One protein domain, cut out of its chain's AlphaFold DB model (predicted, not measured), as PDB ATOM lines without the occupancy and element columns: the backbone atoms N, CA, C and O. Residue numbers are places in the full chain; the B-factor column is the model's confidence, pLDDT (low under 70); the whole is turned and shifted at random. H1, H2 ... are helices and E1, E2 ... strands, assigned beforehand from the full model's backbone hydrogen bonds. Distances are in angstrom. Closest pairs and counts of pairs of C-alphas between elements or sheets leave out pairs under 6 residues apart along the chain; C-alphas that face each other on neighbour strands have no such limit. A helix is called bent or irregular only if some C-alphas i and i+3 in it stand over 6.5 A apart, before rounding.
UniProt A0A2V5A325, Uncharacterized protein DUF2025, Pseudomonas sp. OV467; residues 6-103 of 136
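AT A GLANCE: This is residues 6 to 103 of the 136 residues of the protein "Uncharacterized protein DUF2025" of Pseudomonas sp. OV467 (UniProt A0A2V5A325). Two small three-stranded sheets lie toward opposite ends of the longest axis: the strongly twisted sheet E2 E1 E3, with H2 over one face, and the sheet E4 E5 E6, with H1 and H6 toward its end of the model. H3 and H4 lie between the two sheets, near the middle. The printed part has 98 residues with six named helices and six named strands, in the order H1 E1 E2 H2 E3 H3 E4 E5 H4 H5 H6 E6; both sheets are antiparallel and the class is mixed. The whole is compact, with a radius of gyration of the C-alphas of 13.5 A and spans of 40 by 31 by 21 A.

IN THESE COORDINATES: The first sheet holds E1, residues 18 to 22, 12.6 A, E2, residues 27 to 31, 13.0 A, and E3, residues 41 to 48, 13.9 A, which bends by 85 degrees at residue 44. The second holds E4, residues 54 to 58, 12.0 A, E5, residues 61 to 64, 10.3 A, and E6, residues 100 to 102, ending at C-alpha 102 (-24.193, 5.611, -50.986). H1, residues 6 to 13, begins at C-alpha 6 (-32.986, 5.537, -59.124). H2 is residues 34 to 40, 11.8 A, and is irregular, with C-alphas 36 and 39 9.3 A apart. H3 is residues 49 to 52, H4 66 to 74, 12.1 A, H5 78 to 81 and H6 85 to 92.

HOW THE PARTS SIT: E1 and E2 form a hairpin, with N 20 and O 29 2.8 A apart; E1 and E3 are antiparallel, with N 19 and O 47 at 2.8 A. H2 and H3 are on opposite faces of this sheet. H4 only grazes it, with closest C-alphas His 28 and Leu 71 at 7.4 A. E4 and E5 form a hairpin, with N 55 and O 63 at 2.8 A; E5 and E6 are antiparallel, with N 62 and O 101 at 2.8 A. H1 only grazes this sheet, and touches H6 about perpendicular at 80 degrees, with closest C-alphas Ile 8 and Ala 86 at 5.4 A. H5 is close to but not clearly touching H4, with closest C-alphas Leu 72 and Asp 78 at 7.8 A. E2, H2 and E3 form a split strand-helix-strand unit, two strands running the same way with E1 between them, and a right-handed crossover. In H1, H4 and H6 every O i to N i+4 pair is within hydrogen-bond range; H2 has 0 of 3, and 1 of 4 O i to N i+3 pairs; H3 and H5 are too short for an O i to N i+4 pair.

THE WHOLE: The C-alphas farthest apart, those of Leu 39 and Asp 95, are 41.4 A apart. The printed part has no cut and no long link. The mean pLDDT of the printed part is 83.9, and residue 103 is under 70.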
ATOM      1  N   ALA A   6     -33.675   4.293 -58.777       81.44
ATOM      2  CA  ALA A   6     -32.986   5.537 -59.124       81.44
ATOM      3  C   ALA A   6     -33.930   6.753 -59.189       81.44
ATOM      4  O   ALA A   6     -33.582   7.819 -58.691       81.44
ATOM      5  N   SER A   7     -35.134   6.594 -59.755       85.25
ATOM      6  CA  SER A   7     -36.139   7.669 -59.777       85.25
ATOM      7  C   SER A   7     -36.659   8.020 -58.380       85.25
ATOM      8  O   SER A   7     -36.943   9.181 -58.116       85.25
ATOM      9  N   ILE A   8     -36.737   7.036 -57.476       87.81
ATOM     10  CA  ILE A   8     -37.129   7.261 -56.079       87.81
ATOM     11  C   ILE A   8     -36.011   7.992 -55.326       87.81
ATOM     12  O   ILE A   8     -36.300   8.952 -54.623       87.81
ATOM     13  N   CYS A   9     -34.746   7.598 -55.515       85.69
ATOM     14  CA  CYS A   9     -33.609   8.317 -54.934       85.69
ATOM     15  C   CYS A   9     -33.563   9.775 -55.404       85.69
ATOM     16  O   CYS A   9     -33.432  10.672 -54.580       85.69
ATOM     17  N   ALA A  10     -33.705  10.010 -56.712       85.25
ATOM     18  CA  ALA A  10     -33.728  11.362 -57.266       85.25
ATOM     19  C   ALA A  10     -34.902  12.182 -56.709       85.25
ATOM     20  O   ALA A  10     -34.731  13.344 -56.367       85.25
ATOM     21  N   ALA A  11     -36.075  11.563 -56.554       88.94
ATOM     22  CA  ALA A  11     -37.232  12.206 -55.941       88.94
ATOM     23  C   ALA A  11     -37.025  12.553 -54.458       88.94
ATOM     24  O   ALA A  11     -37.524  13.577 -54.009       88.94
ATOM     25  N   ALA A  12     -36.325  11.708 -53.697       88.06
ATOM     26  CA  ALA A  12     -35.997  11.980 -52.298       88.06
ATOM     27  C   ALA A  12     -34.989  13.135 -52.154       88.06
ATOM     28  O   ALA A  12     -35.086  13.918 -51.215       88.06
ATOM     29  N   ASP A  13     -34.044  13.261 -53.088       86.00
ATOM     30  CA  ASP A  13     -33.071  14.361 -53.113       86.00
ATOM     31  C   ASP A  13     -33.707  15.700 -53.534       86.00
ATOM     32  O   ASP A  13     -33.345  16.752 -53.016       86.00
ATOM     33  N   ASP A  14     -34.721  15.658 -54.406       88.56
ATOM     34  CA  ASP A  14     -35.467  16.831 -54.898       88.56
ATOM     35  C   ASP A  14     -36.516  17.366 -53.892       88.56
ATOM     36  O   ASP A  14     -37.261  18.309 -54.192       88.56
ATOM     37  N   LEU A  15     -36.582  16.772 -52.691       88.75
ATOM     38  CA  LEU A  15     -37.438  17.237 -51.601       88.75
ATOM     39  C   LEU A  15     -37.008  18.626 -51.132       88.75
ATOM     40  O   LEU A  15     -35.840  18.890 -50.850       88.75
ATOM     41  N   LYS A  16     -37.990  19.513 -50.989       88.69
ATOM     42  CA  LYS A  16     -37.774  20.909 -50.602       88.69
ATOM     43  C   LYS A  16     -38.166  21.155 -49.156       88.69
ATOM     44  O   LYS A  16     -38.974  20.439 -48.583       88.69
ATOM     45  N   GLY A  17     -37.634  22.225 -48.582       88.62
ATOM     46  CA  GLY A  17     -37.956  22.646 -47.226       88.62
ATOM     47  C   GLY A  17     -37.124  21.954 -46.153       88.62
ATOM     48  O   GLY A  17     -36.169  21.228 -46.420       88.62
ATOM     49  N   PHE A  18     -37.504  22.246 -44.922       88.94
ATOM     50  CA  PHE A  18     -36.773  21.940 -43.711       88.94
ATOM     51  C   PHE A  18     -37.716  21.306 -42.700       88.94
ATOM     52  O   PHE A  18     -38.874  21.711 -42.567       88.94
ATOM     53  N   VAL A  19     -37.199  20.333 -41.967       88.56
ATOM     54  CA  VAL A  19     -37.857  19.655 -40.860       88.56
ATOM     55  C   VAL A  19     -37.192  20.134 -39.583       88.56
ATOM     56  O   VAL A  19     -35.979  20.047 -39.438       88.56
ATOM     57  N   GLY A  20     -37.987  20.659 -38.664       88.31
ATOM     58  CA  GLY A  20     -37.542  21.101 -37.356       88.31
ATOM     59  C   GLY A  20     -38.244  20.309 -36.266       88.31
ATOM     60  O   GLY A  20     -39.465  20.143 -36.304       88.31
ATOM     61  N   PHE A  21     -37.489  19.817 -35.286       86.31
ATOM     62  CA  PHE A  21     -38.073  19.136 -34.134       86.31
ATOM     63  C   PHE A  21     -38.526  20.143 -33.073       86.31
ATOM     64  O   PHE A  21     -37.718  20.876 -32.496       86.31
ATOM     65  N   ASN A  22     -39.827  20.167 -32.793       85.50
ATOM     66  CA  ASN A  22     -40.386  20.978 -31.726       85.50
ATOM     67  C   ASN A  22     -40.295  20.212 -30.399       85.50
ATOM     68  O   ASN A  22     -41.028  19.252 -30.164       85.50
ATOM     69  N   SER A  23     -39.417  20.664 -29.504       79.00
ATOM     70  CA  SER A  23     -39.205  20.010 -28.203       79.00
ATOM     71  C   SER A  23     -40.370  20.196 -27.223       79.00
ATOM     72  O   SER A  23     -40.478  19.462 -26.247       79.00
ATOM     73  N   LYS A  24     -41.245  21.175 -27.464       82.38
ATOM     74  CA  LYS A  24     -42.365  21.531 -26.588       82.38
ATOM     75  C   LYS A  24     -43.611  20.700 -26.871       82.38
ATOM     76  O   LYS A  24     -44.320  20.333 -25.939       82.38
ATOM     77  N   THR A  25     -43.873  20.399 -28.142       81.88
ATOM     78  CA  THR A  25     -44.967  19.512 -28.568       81.88
ATOM     79  C   THR A  25     -44.502  18.077 -28.810       81.88
ATOM     80  O   THR A  25     -45.331  17.172 -28.845       81.88
ATOM     81  N   GLY A  26     -43.192  17.853 -28.963       81.25
ATOM     82  CA  GLY A  26     -42.622  16.556 -29.327       81.25
ATOM     83  C   GLY A  26     -42.932  16.150 -30.770       81.25
ATOM     84  O   GLY A  26     -42.919  14.963 -31.085       81.25
ATOM     85  N   GLN A  27     -43.260  17.113 -31.637       82.25
ATOM     86  CA  GLN A  27     -43.660  16.867 -33.023       82.25
ATOM     87  C   GLN A  27     -42.645  17.446 -34.011       82.25
ATOM     88  O   GLN A  27     -42.010  18.471 -33.758       82.25
ATOM     89  N   HIS A  28     -42.528  16.801 -35.169       85.06
ATOM     90  CA  HIS A  28     -41.763  17.328 -36.293       85.06
ATOM     91  C   HIS A  28     -42.615  18.343 -37.047       85.06
ATOM     92  O   HIS A  28     -43.751  18.055 -37.422       85.06
ATOM     93  N   LEU A  29     -42.065  19.534 -37.261       85.38
ATOM     94  CA  LEU A  29     -42.695  20.590 -38.031       85.38
ATOM     95  C   LEU A  29     -41.937  20.762 -39.340       85.38
ATOM     96  O   LEU A  29     -40.711  20.747 -39.353       85.38
ATOM     97  N   VAL A  30     -42.658  20.964 -40.437       85.44
ATOM     98  CA  VAL A  30     -42.034  21.194 -41.742       85.44
ATOM     99  C   VAL A  30     -42.295  22.620 -42.204       85.44
ATOM    100  O   VAL A  30     -43.440  23.088 -42.220       85.44
ATOM    101  N   ARG A  31     -41.228  23.335 -42.561       86.25
ATOM    102  CA  ARG A  31     -41.278  24.716 -43.054       86.25
ATOM    103  C   ARG A  31     -40.328  24.908 -44.223       86.25
ATOM    104  O   ARG A  31     -39.334  24.217 -44.363       86.25
ATOM    105  N   PHE A  32     -40.644  25.876 -45.071       84.31
ATOM    106  CA  PHE A  32     -39.832  26.208 -46.247       84.31
ATOM    107  C   PHE A  32     -38.759  27.255 -45.954       84.31
ATOM    108  O   PHE A  32     -37.900  27.494 -46.796       84.31
ATOM    109  N   SER A  33     -38.799  27.835 -44.756       80.00
ATOM    110  CA  SER A  33     -37.859  28.845 -44.293       80.00
ATOM    111  C   SER A  33     -37.481  28.551 -42.850       80.00
ATOM    112  O   SER A  33     -38.364  28.299 -42.026       80.00
ATOM    113  N   GLU A  34     -36.191  28.644 -42.547       75.44
ATOM    114  CA  GLU A  34     -35.636  28.499 -41.195       75.44
ATOM    115  C   GLU A  34     -36.235  29.546 -40.237       75.44
ATOM    116  O   GLU A  34     -36.652  29.233 -39.127       75.44
ATOM    117  N   ASP A  35     -36.443  30.769 -40.728       74.44
ATOM    118  CA  ASP A  35     -37.032  31.875 -39.961       74.44
ATOM    119  C   ASP A  35     -38.511  31.633 -39.574       74.44
ATOM    120  O   ASP A  35     -39.034  32.183 -38.608       74.44
ATOM    121  N   SER A  36     -39.214  30.748 -40.299       76.38
ATOM    122  CA  SER A  36     -40.640  30.467 -40.062       76.38
ATOM    123  C   SER A  36     -40.916  29.508 -38.905       76.38
ATOM    124  O   SER A  36     -42.084  29.291 -38.568       76.38
ATOM    125  N   PHE A  37     -39.888  28.902 -38.312       74.31
ATOM    126  CA  PHE A  37     -40.070  28.038 -37.148       74.31
ATOM    127  C   PHE A  37     -40.289  28.823 -35.845       74.31
ATOM    128  O   PHE A  37     -40.931  28.316 -34.922       74.31
ATOM    129  N   GLY A  38     -39.823  30.074 -35.786       73.81
ATOM    130  CA  GLY A  38     -39.898  30.911 -34.591       73.81
ATOM    131  C   GLY A  38     -39.026  30.391 -33.444       73.81
ATOM    132  O   GLY A  38     -38.060  29.669 -33.648       73.81
ATOM    133  N   LEU A  39     -39.377  30.762 -32.210       75.25
ATOM    134  CA  LEU A  39     -38.585  30.464 -31.004       75.25
ATOM    135  C   LEU A  39     -38.791  29.046 -30.434       75.25
ATOM    136  O   LEU A  39     -38.183  28.700 -29.425       75.25
ATOM    137  N   ASP A  40     -39.692  28.249 -31.014       74.44
ATOM    138  CA  ASP A  40     -40.148  26.972 -30.433       74.44
ATOM    139  C   ASP A  40     -39.404  25.745 -31.005       74.44
ATOM    140  O   ASP A  40     -39.532  24.628 -30.504       74.44
ATOM    141  N   VAL A  41     -38.593  25.954 -32.044       81.25
ATOM    142  CA  VAL A  41     -37.722  24.946 -32.656       81.25
ATOM    143  C   VAL A  41     -36.298  25.475 -32.621       81.25
ATOM    144  O   VAL A  41     -36.043  26.625 -32.969       81.25
ATOM    145  N   VAL A  42     -35.365  24.628 -32.202       79.62
ATOM    146  CA  VAL A  42     -33.949  24.988 -32.150       79.62
ATOM    147  C   VAL A  42     -33.368  24.909 -33.557       79.62
ATOM    148  O   VAL A  42     -33.519  23.882 -34.214       79.62
ATOM    149  N   GLU A  43     -32.652  25.947 -33.995       77.88
ATOM    150  CA  GLU A  43     -32.001  25.991 -35.315       77.88
ATOM    151  C   GLU A  43     -31.074  24.790 -35.547       77.88
ATOM    152  O   GLU A  43     -31.049  24.208 -36.625       77.88
ATOM    153  N   SER A  44     -30.386  24.330 -34.499       81.19
ATOM    154  CA  SER A  44     -29.531  23.134 -34.536       81.19
ATOM    155  C   SER A  44     -30.285  21.819 -34.776       81.19
ATOM    156  O   SER A  44     -29.658  20.816 -35.099       81.19
ATOM    157  N   SER A  45     -31.606  21.798 -34.585       83.88
ATOM    158  CA  SER A  45     -32.479  20.654 -34.880       83.88
ATOM    159  C   SER A  45     -33.214  20.803 -36.213       83.88
ATOM    160  O   SER A  45     -34.041  19.952 -36.540       83.88
ATOM    161  N   ILE A  46     -32.958  21.880 -36.962       87.38
ATOM    162  CA  ILE A  46     -33.488  22.059 -38.309       87.38
ATOM    163  C   ILE A  46     -32.605  21.265 -39.272       87.38
ATOM    164  O   ILE A  46     -31.387  21.413 -39.304       87.38
ATOM    165  N   THR A  47     -33.217  20.390 -40.058       89.00
ATOM    166  CA  THR A  47     -32.539  19.557 -41.056       89.00
ATOM    167  C   THR A  47     -33.337  19.605 -42.355       89.00
ATOM    168  O   THR A  47     -34.568  19.552 -42.309       89.00
ATOM    169  N   PRO A  48     -32.703  19.734 -43.529       89.12
ATOM    170  CA  PRO A  48     -33.430  19.748 -44.791       89.12
ATOM    171  C   PRO A  48     -34.209  18.441 -44.996       89.12
ATOM    172  O   PRO A  48     -33.726  17.359 -44.663       89.12
ATOM    173  N   SER A  49     -35.416  18.530 -45.563       89.44
ATOM    174  CA  SER A  49     -36.311  17.375 -45.756       89.44
ATOM    175  C   SER A  49     -35.664  16.252 -46.565       89.44
ATOM    176  O   SER A  49     -35.908  15.080 -46.282       89.44
ATOM    177  N   CYS A  50     -34.825  16.603 -47.545       88.19
ATOM    178  CA  CYS A  50     -34.075  15.636 -48.337       88.19
ATOM    179  C   CYS A  50     -33.088  14.840 -47.476       88.19
ATOM    180  O   CYS A  50     -33.022  13.630 -47.617       88.19
ATOM    181  N   GLU A  51     -32.383  15.464 -46.535       87.94
ATOM    182  CA  GLU A  51     -31.437  14.777 -45.648       87.94
ATOM    183  C   GLU A  51     -32.155  14.033 -44.515       87.94
ATOM    184  O   GLU A  51     -31.746  12.940 -44.141       87.94
ATOM    185  N   PHE A  52     -33.288  14.556 -44.038       89.50
ATOM    186  CA  PHE A  52     -34.099  13.931 -42.989       89.50
ATOM    187  C   PHE A  52     -34.616  12.532 -43.365       89.50
ATOM    188  O   PHE A  52     -34.735  11.656 -42.506       89.50
ATOM    189  N   VAL A  53     -34.926  12.291 -44.646       89.56
ATOM    190  CA  VAL A  53     -35.380  10.968 -45.111       89.56
ATOM    191  C   VAL A  53     -34.243   9.952 -45.269       89.56
ATOM    192  O   VAL A  53     -34.511   8.746 -45.305       89.56
ATOM    193  N   TRP A  54     -32.990  10.411 -45.340       89.38
ATOM    194  CA  TRP A  54     -31.803   9.568 -45.474       89.38
ATOM    195  C   TRP A  54     -31.173   9.298 -44.107       89.38
ATOM    196  O   TRP A  54     -30.496  10.139 -43.526       89.38
ATOM    197  N   VAL A  55     -31.342   8.077 -43.608       88.88
ATOM    198  CA  VAL A  55     -30.742   7.638 -42.346       88.88
ATOM    199  C   VAL A  55     -29.391   6.997 -42.628       88.88
ATOM    200  O   VAL A  55     -29.282   6.086 -43.449       88.88
ATOM    201  N   GLN A  56     -28.346   7.460 -41.948       87.19
ATOM    202  CA  GLN A  56     -27.024   6.847 -42.038       87.19
ATOM    203  C   GLN A  56     -27.066   5.438 -41.428       87.19
ATOM    204  O   GLN A  56     -27.431   5.276 -40.266       87.19
ATOM    205  N   LEU A  57     -26.703   4.428 -42.222       85.19
ATOM    206  CA  LEU A  57     -26.690   3.030 -41.794       85.19
ATOM    207  C   LEU A  57     -25.280   2.592 -41.386       85.19
ATOM    208  O   LEU A  57     -25.064   2.200 -40.245       85.19
ATOM    209  N   GLU A  58     -24.312   2.679 -42.302       82.19
ATOM    210  CA  GLU A  58     -22.930   2.253 -42.047       82.19
ATOM    211  C   GLU A  58     -21.947   3.048 -42.915       82.19
ATOM    212  O   GLU A  58     -22.045   3.046 -44.142       82.19
ATOM    213  N   GLY A  59     -20.989   3.739 -42.288       82.31
ATOM    214  CA  GLY A  59     -20.017   4.575 -43.002       82.31
ATOM    215  C   GLY A  59     -20.703   5.611 -43.901       82.31
ATOM    216  O   GLY A  59     -21.472   6.437 -43.416       82.31
ATOM    217  N   ASP A  60     -20.442   5.545 -45.209       80.31
ATOM    218  CA  ASP A  60     -21.039   6.413 -46.241       80.31
ATOM    219  C   ASP A  60     -22.377   5.893 -46.809       80.31
ATOM    220  O   ASP A  60     -22.906   6.442 -47.786       80.31
ATOM    221  N   LEU A  61     -22.898   4.786 -46.272       85.81
ATOM    222  CA  LEU A  61     -24.134   4.167 -46.732       85.81
ATOM    223  C   LEU A  61     -25.327   4.766 -45.986       85.81
ATOM    224  O   LEU A  61     -25.423   4.694 -44.761       85.81
ATOM    225  N   MET A  62     -26.245   5.346 -46.749       89.12
ATOM    226  CA  MET A  62     -27.500   5.912 -46.276       89.12
ATOM    227  C   MET A  62     -28.659   5.044 -46.756       89.12
ATOM    228  O   MET A  62     -28.607   4.429 -47.822       89.12
ATOM    229  N   THR A  63     -29.729   4.982 -45.979       90.31
ATOM    230  CA  THR A  63     -30.950   4.273 -46.347       90.31
ATOM    231  C   THR A  63     -32.155   5.192 -46.250       90.31
ATOM    232  O   THR A  63     -32.224   6.066 -45.390       90.31
ATOM    233  N   LEU A  64     -33.087   5.023 -47.182       89.62
ATOM    234  CA  LEU A  64     -34.311   5.799 -47.250       89.62
ATOM    235  C   LEU A  64     -35.324   5.240 -46.249       89.62
ATOM    236  O   LEU A  64     -36.022   4.261 -46.542       89.62
ATOM    237  N   SER A  65     -35.413   5.881 -45.083       89.00
ATOM    238  CA  SER A  65     -36.314   5.457 -44.015       89.00
ATOM    239  C   SER A  65     -37.765   5.769 -44.365       89.00
ATOM    240  O   SER A  65     -38.144   6.906 -44.665       89.00
ATOM    241  N   ARG A  66     -38.609   4.737 -44.285       87.62
ATOM    242  CA  ARG A  66     -40.059   4.875 -44.479       87.62
ATOM    243  C   ARG A  66     -40.717   5.666 -43.357       87.62
ATOM    244  O   ARG A  66     -41.713   6.329 -43.617       87.62
ATOM    245  N   ASP A  67     -40.173   5.610 -42.146       88.00
ATOM    246  CA  ASP A  67     -40.712   6.339 -40.997       88.00
ATOM    247  C   ASP A  67     -40.592   7.857 -41.212       88.00
ATOM    248  O   ASP A  67     -41.585   8.581 -41.152       88.00
ATOM    249  N   CYS A  68     -39.412   8.314 -41.646       88.12
ATOM    250  CA  CYS A  68     -39.173   9.713 -42.000       88.12
ATOM    251  C   CYS A  68     -40.075  10.181 -43.152       88.12
ATOM    252  O   CYS A  68     -40.666  11.258 -43.089       88.12
ATOM    253  N   LEU A  69     -40.231   9.358 -44.195       88.19
ATOM    254  CA  LEU A  69     -41.167   9.645 -45.287       88.19
ATOM    255  C   LEU A  69     -42.614   9.731 -44.796       88.19
ATOM    256  O   LEU A  69     -43.371  10.570 -45.276       88.19
ATOM    257  N   GLN A  70     -43.010   8.879 -43.849       87.69
ATOM    258  CA  GLN A  70     -44.357   8.899 -43.288       87.69
ATOM    259  C   GLN A  70     -44.613  10.201 -42.528       87.69
ATOM    260  O   GLN A  70     -45.690  10.769 -42.669       87.69
ATOM    261  N   LEU A  71     -43.623  10.696 -41.779       86.94
ATOM    262  CA  LEU A  71     -43.710  11.988 -41.095       86.94
ATOM    263  C   LEU A  71     -43.936  13.136 -42.083       86.94
ATOM    264  O   LEU A  71     -44.781  13.990 -41.837       86.94
ATOM    265  N   LEU A  72     -43.237  13.137 -43.222       85.81
ATOM    266  CA  LEU A  72     -43.444  14.150 -44.263       85.81
ATOM    267  C   LEU A  72     -44.836  14.054 -44.906       85.81
ATOM    268  O   LEU A  72     -45.464  15.081 -45.157       85.81
ATOM    269  N   LEU A  73     -45.327  12.833 -45.139       85.19
ATOM    270  CA  LEU A  73     -46.670  12.589 -45.677       85.19
ATOM    271  C   LEU A  73     -47.778  13.031 -44.718       85.19
ATOM    272  O   LEU A  73     -48.793  13.565 -45.157       85.19
ATOM    273  N   ASP A  74     -47.580  12.831 -43.417       85.81
ATOM    274  CA  ASP A  74     -48.538  13.227 -42.382       85.81
ATOM    275  C   ASP A  74     -48.775  14.745 -42.365       85.81
ATOM    276  O   ASP A  74     -49.891  15.206 -42.131       85.81
ATOM    277  N   GLN A  75     -47.759  15.537 -42.727       81.56
ATOM    278  CA  GLN A  75     -47.890  16.992 -42.829       81.56
ATOM    279  C   GLN A  75     -48.804  17.453 -43.979       81.56
ATOM    280  O   GLN A  75     -49.214  18.614 -43.974       81.56
ATOM    281  N   ASN A  76     -49.132  16.581 -44.945       78.19
ATOM    282  CA  ASN A  76     -50.055  16.854 -46.061       78.19
ATOM    283  C   ASN A  76     -49.701  18.132 -46.856       78.19
ATOM    284  O   ASN A  76     -50.544  18.968 -47.183       78.19
ATOM    285  N   ILE A  77     -48.406  18.317 -47.116       79.12
ATOM    286  CA  ILE A  77     -47.842  19.443 -47.882       79.12
ATOM    287  C   ILE A  77     -46.987  18.942 -49.051       79.12
ATOM    288  O   ILE A  77     -46.002  19.579 -49.427       79.12
ATOM    289  N   ASP A  78     -47.373  17.803 -49.629       78.19
ATOM    290  CA  ASP A  78     -46.667  17.081 -50.691       78.19
ATOM    291  C   ASP A  78     -46.279  17.990 -51.866       78.19
ATOM    292  O   ASP A  78     -45.136  17.967 -52.316       78.19
ATOM    293  N   ASP A  79     -47.207  18.842 -52.315       78.44
ATOM    294  CA  ASP A  79     -47.002  19.766 -53.439       78.44
ATOM    295  C   ASP A  79     -45.874  20.769 -53.164       78.44
ATOM    296  O   ASP A  79     -44.983  20.974 -53.986       78.44
ATOM    297  N   ARG A  80     -45.843  21.336 -51.952       83.56
ATOM    298  CA  ARG A  80     -44.808  22.306 -51.577       83.56
ATOM    299  C   ARG A  80     -43.471  21.636 -51.280       83.56
ATOM    300  O   ARG A  80     -42.429  22.181 -51.638       83.56
ATOM    301  N   LEU A  81     -43.505  20.464 -50.641       83.12
ATOM    302  CA  LEU A  81     -42.334  19.618 -50.400       83.12
ATOM    303  C   LEU A  81     -41.741  19.060 -51.695       83.12
ATOM    304  O   LEU A  81     -40.632  18.533 -51.655       83.12
ATOM    305  N   ASN A  82     -42.454  19.185 -52.818       85.31
ATOM    306  CA  ASN A  82     -42.095  18.577 -54.090       85.31
ATOM    307  C   ASN A  82     -41.964  17.048 -53.964       85.31
ATOM    308  O   ASN A  82     -41.080  16.414 -54.539       85.31
ATOM    309  N   LEU A  83     -42.851  16.450 -53.166       84.69
ATOM    310  CA  LEU A  83     -42.860  15.019 -52.922       84.69
ATOM    311  C   LEU A  83     -43.349  14.300 -54.184       84.69
ATOM    312  O   LEU A  83     -44.547  14.202 -54.456       84.69
ATOM    313  N   ALA A  84     -42.399  13.825 -54.989       86.06
ATOM    314  CA  ALA A  84     -42.714  13.243 -56.284       86.06
ATOM    315  C   ALA A  84     -43.591  11.980 -56.140       86.06
ATOM    316  O   ALA A  84     -43.422  11.200 -55.195       86.06
ATOM    317  N   PRO A  85     -44.444  11.666 -57.136       83.25
ATOM    318  CA  PRO A  85     -45.315  10.486 -57.101       83.25
ATOM    319  C   PRO A  85     -44.549   9.159 -56.963       83.25
ATOM    320  O   PRO A  85     -45.113   8.157 -56.524       83.25
ATOM    321  N   ALA A  86     -43.255   9.141 -57.302       85.94
ATOM    322  CA  ALA A  86     -42.368   8.006 -57.064       85.94
ATOM    323  C   ALA A  86     -42.289   7.619 -55.573       85.94
ATOM    324  O   ALA A  86     -42.323   6.429 -55.255       85.94
ATOM    325  N   LEU A  87     -42.256   8.602 -54.664       86.00
ATOM    326  CA  LEU A  87     -42.199   8.382 -53.215       86.00
ATOM    327  C   LEU A  87     -43.530   7.849 -52.675       86.00
ATOM    328  O   LEU A  87     -43.533   6.910 -51.878       86.00
ATOM    329  N   HIS A  88     -44.669   8.342 -53.177       85.31
ATOM    330  CA  HIS A  88     -45.978   7.761 -52.848       85.31
ATOM    331  C   HIS A  88     -46.086   6.305 -53.290       85.31
ATOM    332  O   HIS A  88     -46.613   5.469 -52.558       85.31
ATOM    333  N   VAL A  89     -45.593   5.975 -54.487       86.19
ATOM    334  CA  VAL A  89     -45.587   4.588 -54.973       86.19
ATOM    335  C   VAL A  89     -44.685   3.714 -54.108       86.19
ATOM    336  O   VAL A  89     -45.101   2.609 -53.769       86.19
ATOM    337  N   TYR A  90     -43.509   4.205 -53.708       85.69
ATOM    338  CA  TYR A  90     -42.613   3.505 -52.785       85.69
ATOM    339  C   TYR A  90     -43.286   3.224 -51.434       85.69
ATOM    340  O   TYR A  90     -43.268   2.090 -50.962       85.69
ATOM    341  N   MET A  91     -43.978   4.214 -50.862       85.88
ATOM    342  CA  MET A  91     -44.706   4.056 -49.596       85.88
ATOM    343  C   MET A  91     -45.909   3.108 -49.717       85.88
ATOM    344  O   MET A  91     -46.199   2.349 -48.790       85.88
ATOM    345  N   ARG A  92     -46.587   3.086 -50.876       84.56
ATOM    346  CA  ARG A  92     -47.659   2.115 -51.160       84.56
ATOM    347  C   ARG A  92     -47.137   0.705 -51.441       84.56
ATOM    348  O   ARG A  92     -47.820  -0.266 -51.123       84.56
ATOM    349  N   ARG A  93     -45.943   0.562 -52.025       82.69
ATOM    350  CA  ARG A  93     -45.323  -0.730 -52.357       82.69
ATOM    351  C   ARG A  93     -44.381  -1.197 -51.251       82.69
ATOM    352  O   ARG A  93     -43.163  -1.110 -51.368       82.69
ATOM    353  N   ARG A  94     -44.956  -1.798 -50.206       74.06
ATOM    354  CA  ARG A  94     -44.183  -2.409 -49.108       74.06
ATOM    355  C   ARG A  94     -43.397  -3.666 -49.493       74.06
ATOM    356  O   ARG A  94     -42.510  -4.045 -48.741       74.06
ATOM    357  N   ASP A  95     -43.710  -4.262 -50.642       78.25
ATOM    358  CA  ASP A  95     -43.021  -5.423 -51.228       78.25
ATOM    359  C   ASP A  95     -41.577  -5.113 -51.674       78.25
ATOM    360  O   ASP A  95     -40.738  -6.002 -51.765       78.25
ATOM    361  N   MET A  96     -41.256  -3.836 -51.914       75.56
ATOM    362  CA  MET A  96     -39.902  -3.426 -52.281       75.56
ATOM    363  C   MET A  96     -38.998  -3.375 -51.035       75.56
ATOM    364  O   MET A  96     -39.451  -2.882 -49.998       75.56
ATOM    365  N   PRO A  97     -37.731  -3.821 -51.106       77.75
ATOM    366  CA  PRO A  97     -36.776  -3.623 -50.017       77.75
ATOM    367  C   PRO A  97     -36.482  -2.134 -49.788       77.75
ATOM    368  O   PRO A  97     -36.737  -1.291 -50.655       77.75
ATOM    369  N   GLU A  98     -35.944  -1.816 -48.610       80.75
ATOM    370  CA  GLU A  98     -35.515  -0.456 -48.285       80.75
ATOM    371  C   GLU A  98     -34.422   0.007 -49.248       80.75
ATOM    372  O   GLU A  98     -33.463  -0.713 -49.539       80.75
ATOM    373  N   ILE A  99     -34.591   1.212 -49.789       85.56
ATOM    374  CA  ILE A  99     -33.648   1.760 -50.757       85.56
ATOM    375  C   ILE A  99     -32.398   2.218 -50.013       85.56
ATOM    376  O   ILE A  99     -32.469   2.995 -49.063       85.56
ATOM    377  N   GLN A 100     -31.245   1.738 -50.464       85.88
ATOM    378  CA  GLN A 100     -29.939   2.140 -49.962       85.88
ATOM    379  C   GLN A 100     -29.242   2.994 -51.018       85.88
ATOM    380  O   GLN A 100     -29.191   2.634 -52.195       85.88
ATOM    381  N   ALA A 101     -28.706   4.132 -50.592       81.81
ATOM    382  CA  ALA A 101     -27.927   5.037 -51.414       81.81
ATOM    383  C   ALA A 101     -26.590   5.304 -50.728       81.81
ATOM    384  O   ALA A 101     -26.525   5.605 -49.542       81.81
ATOM    385  N   GLN A 102     -25.501   5.208 -51.481       78.94
ATOM    386  CA  GLN A 102     -24.193   5.611 -50.986       78.94
ATOM    387  C   GLN A 102     -23.917   7.031 -51.467       78.94
ATOM    388  O   GLN A 102     -23.796   7.260 -52.676       78.94
ATOM    389  N   ARG A 103     -23.777   7.981 -50.537       66.94
ATOM    390  CA  ARG A 103     -23.362   9.343 -50.883       66.94
ATOM    391  C   ARG A 103     -21.856   9.342 -51.111       66.94
ATOM    392  O   ARG A 103     -21.070   9.725 -50.255       66.94
TER     393      ARG A 103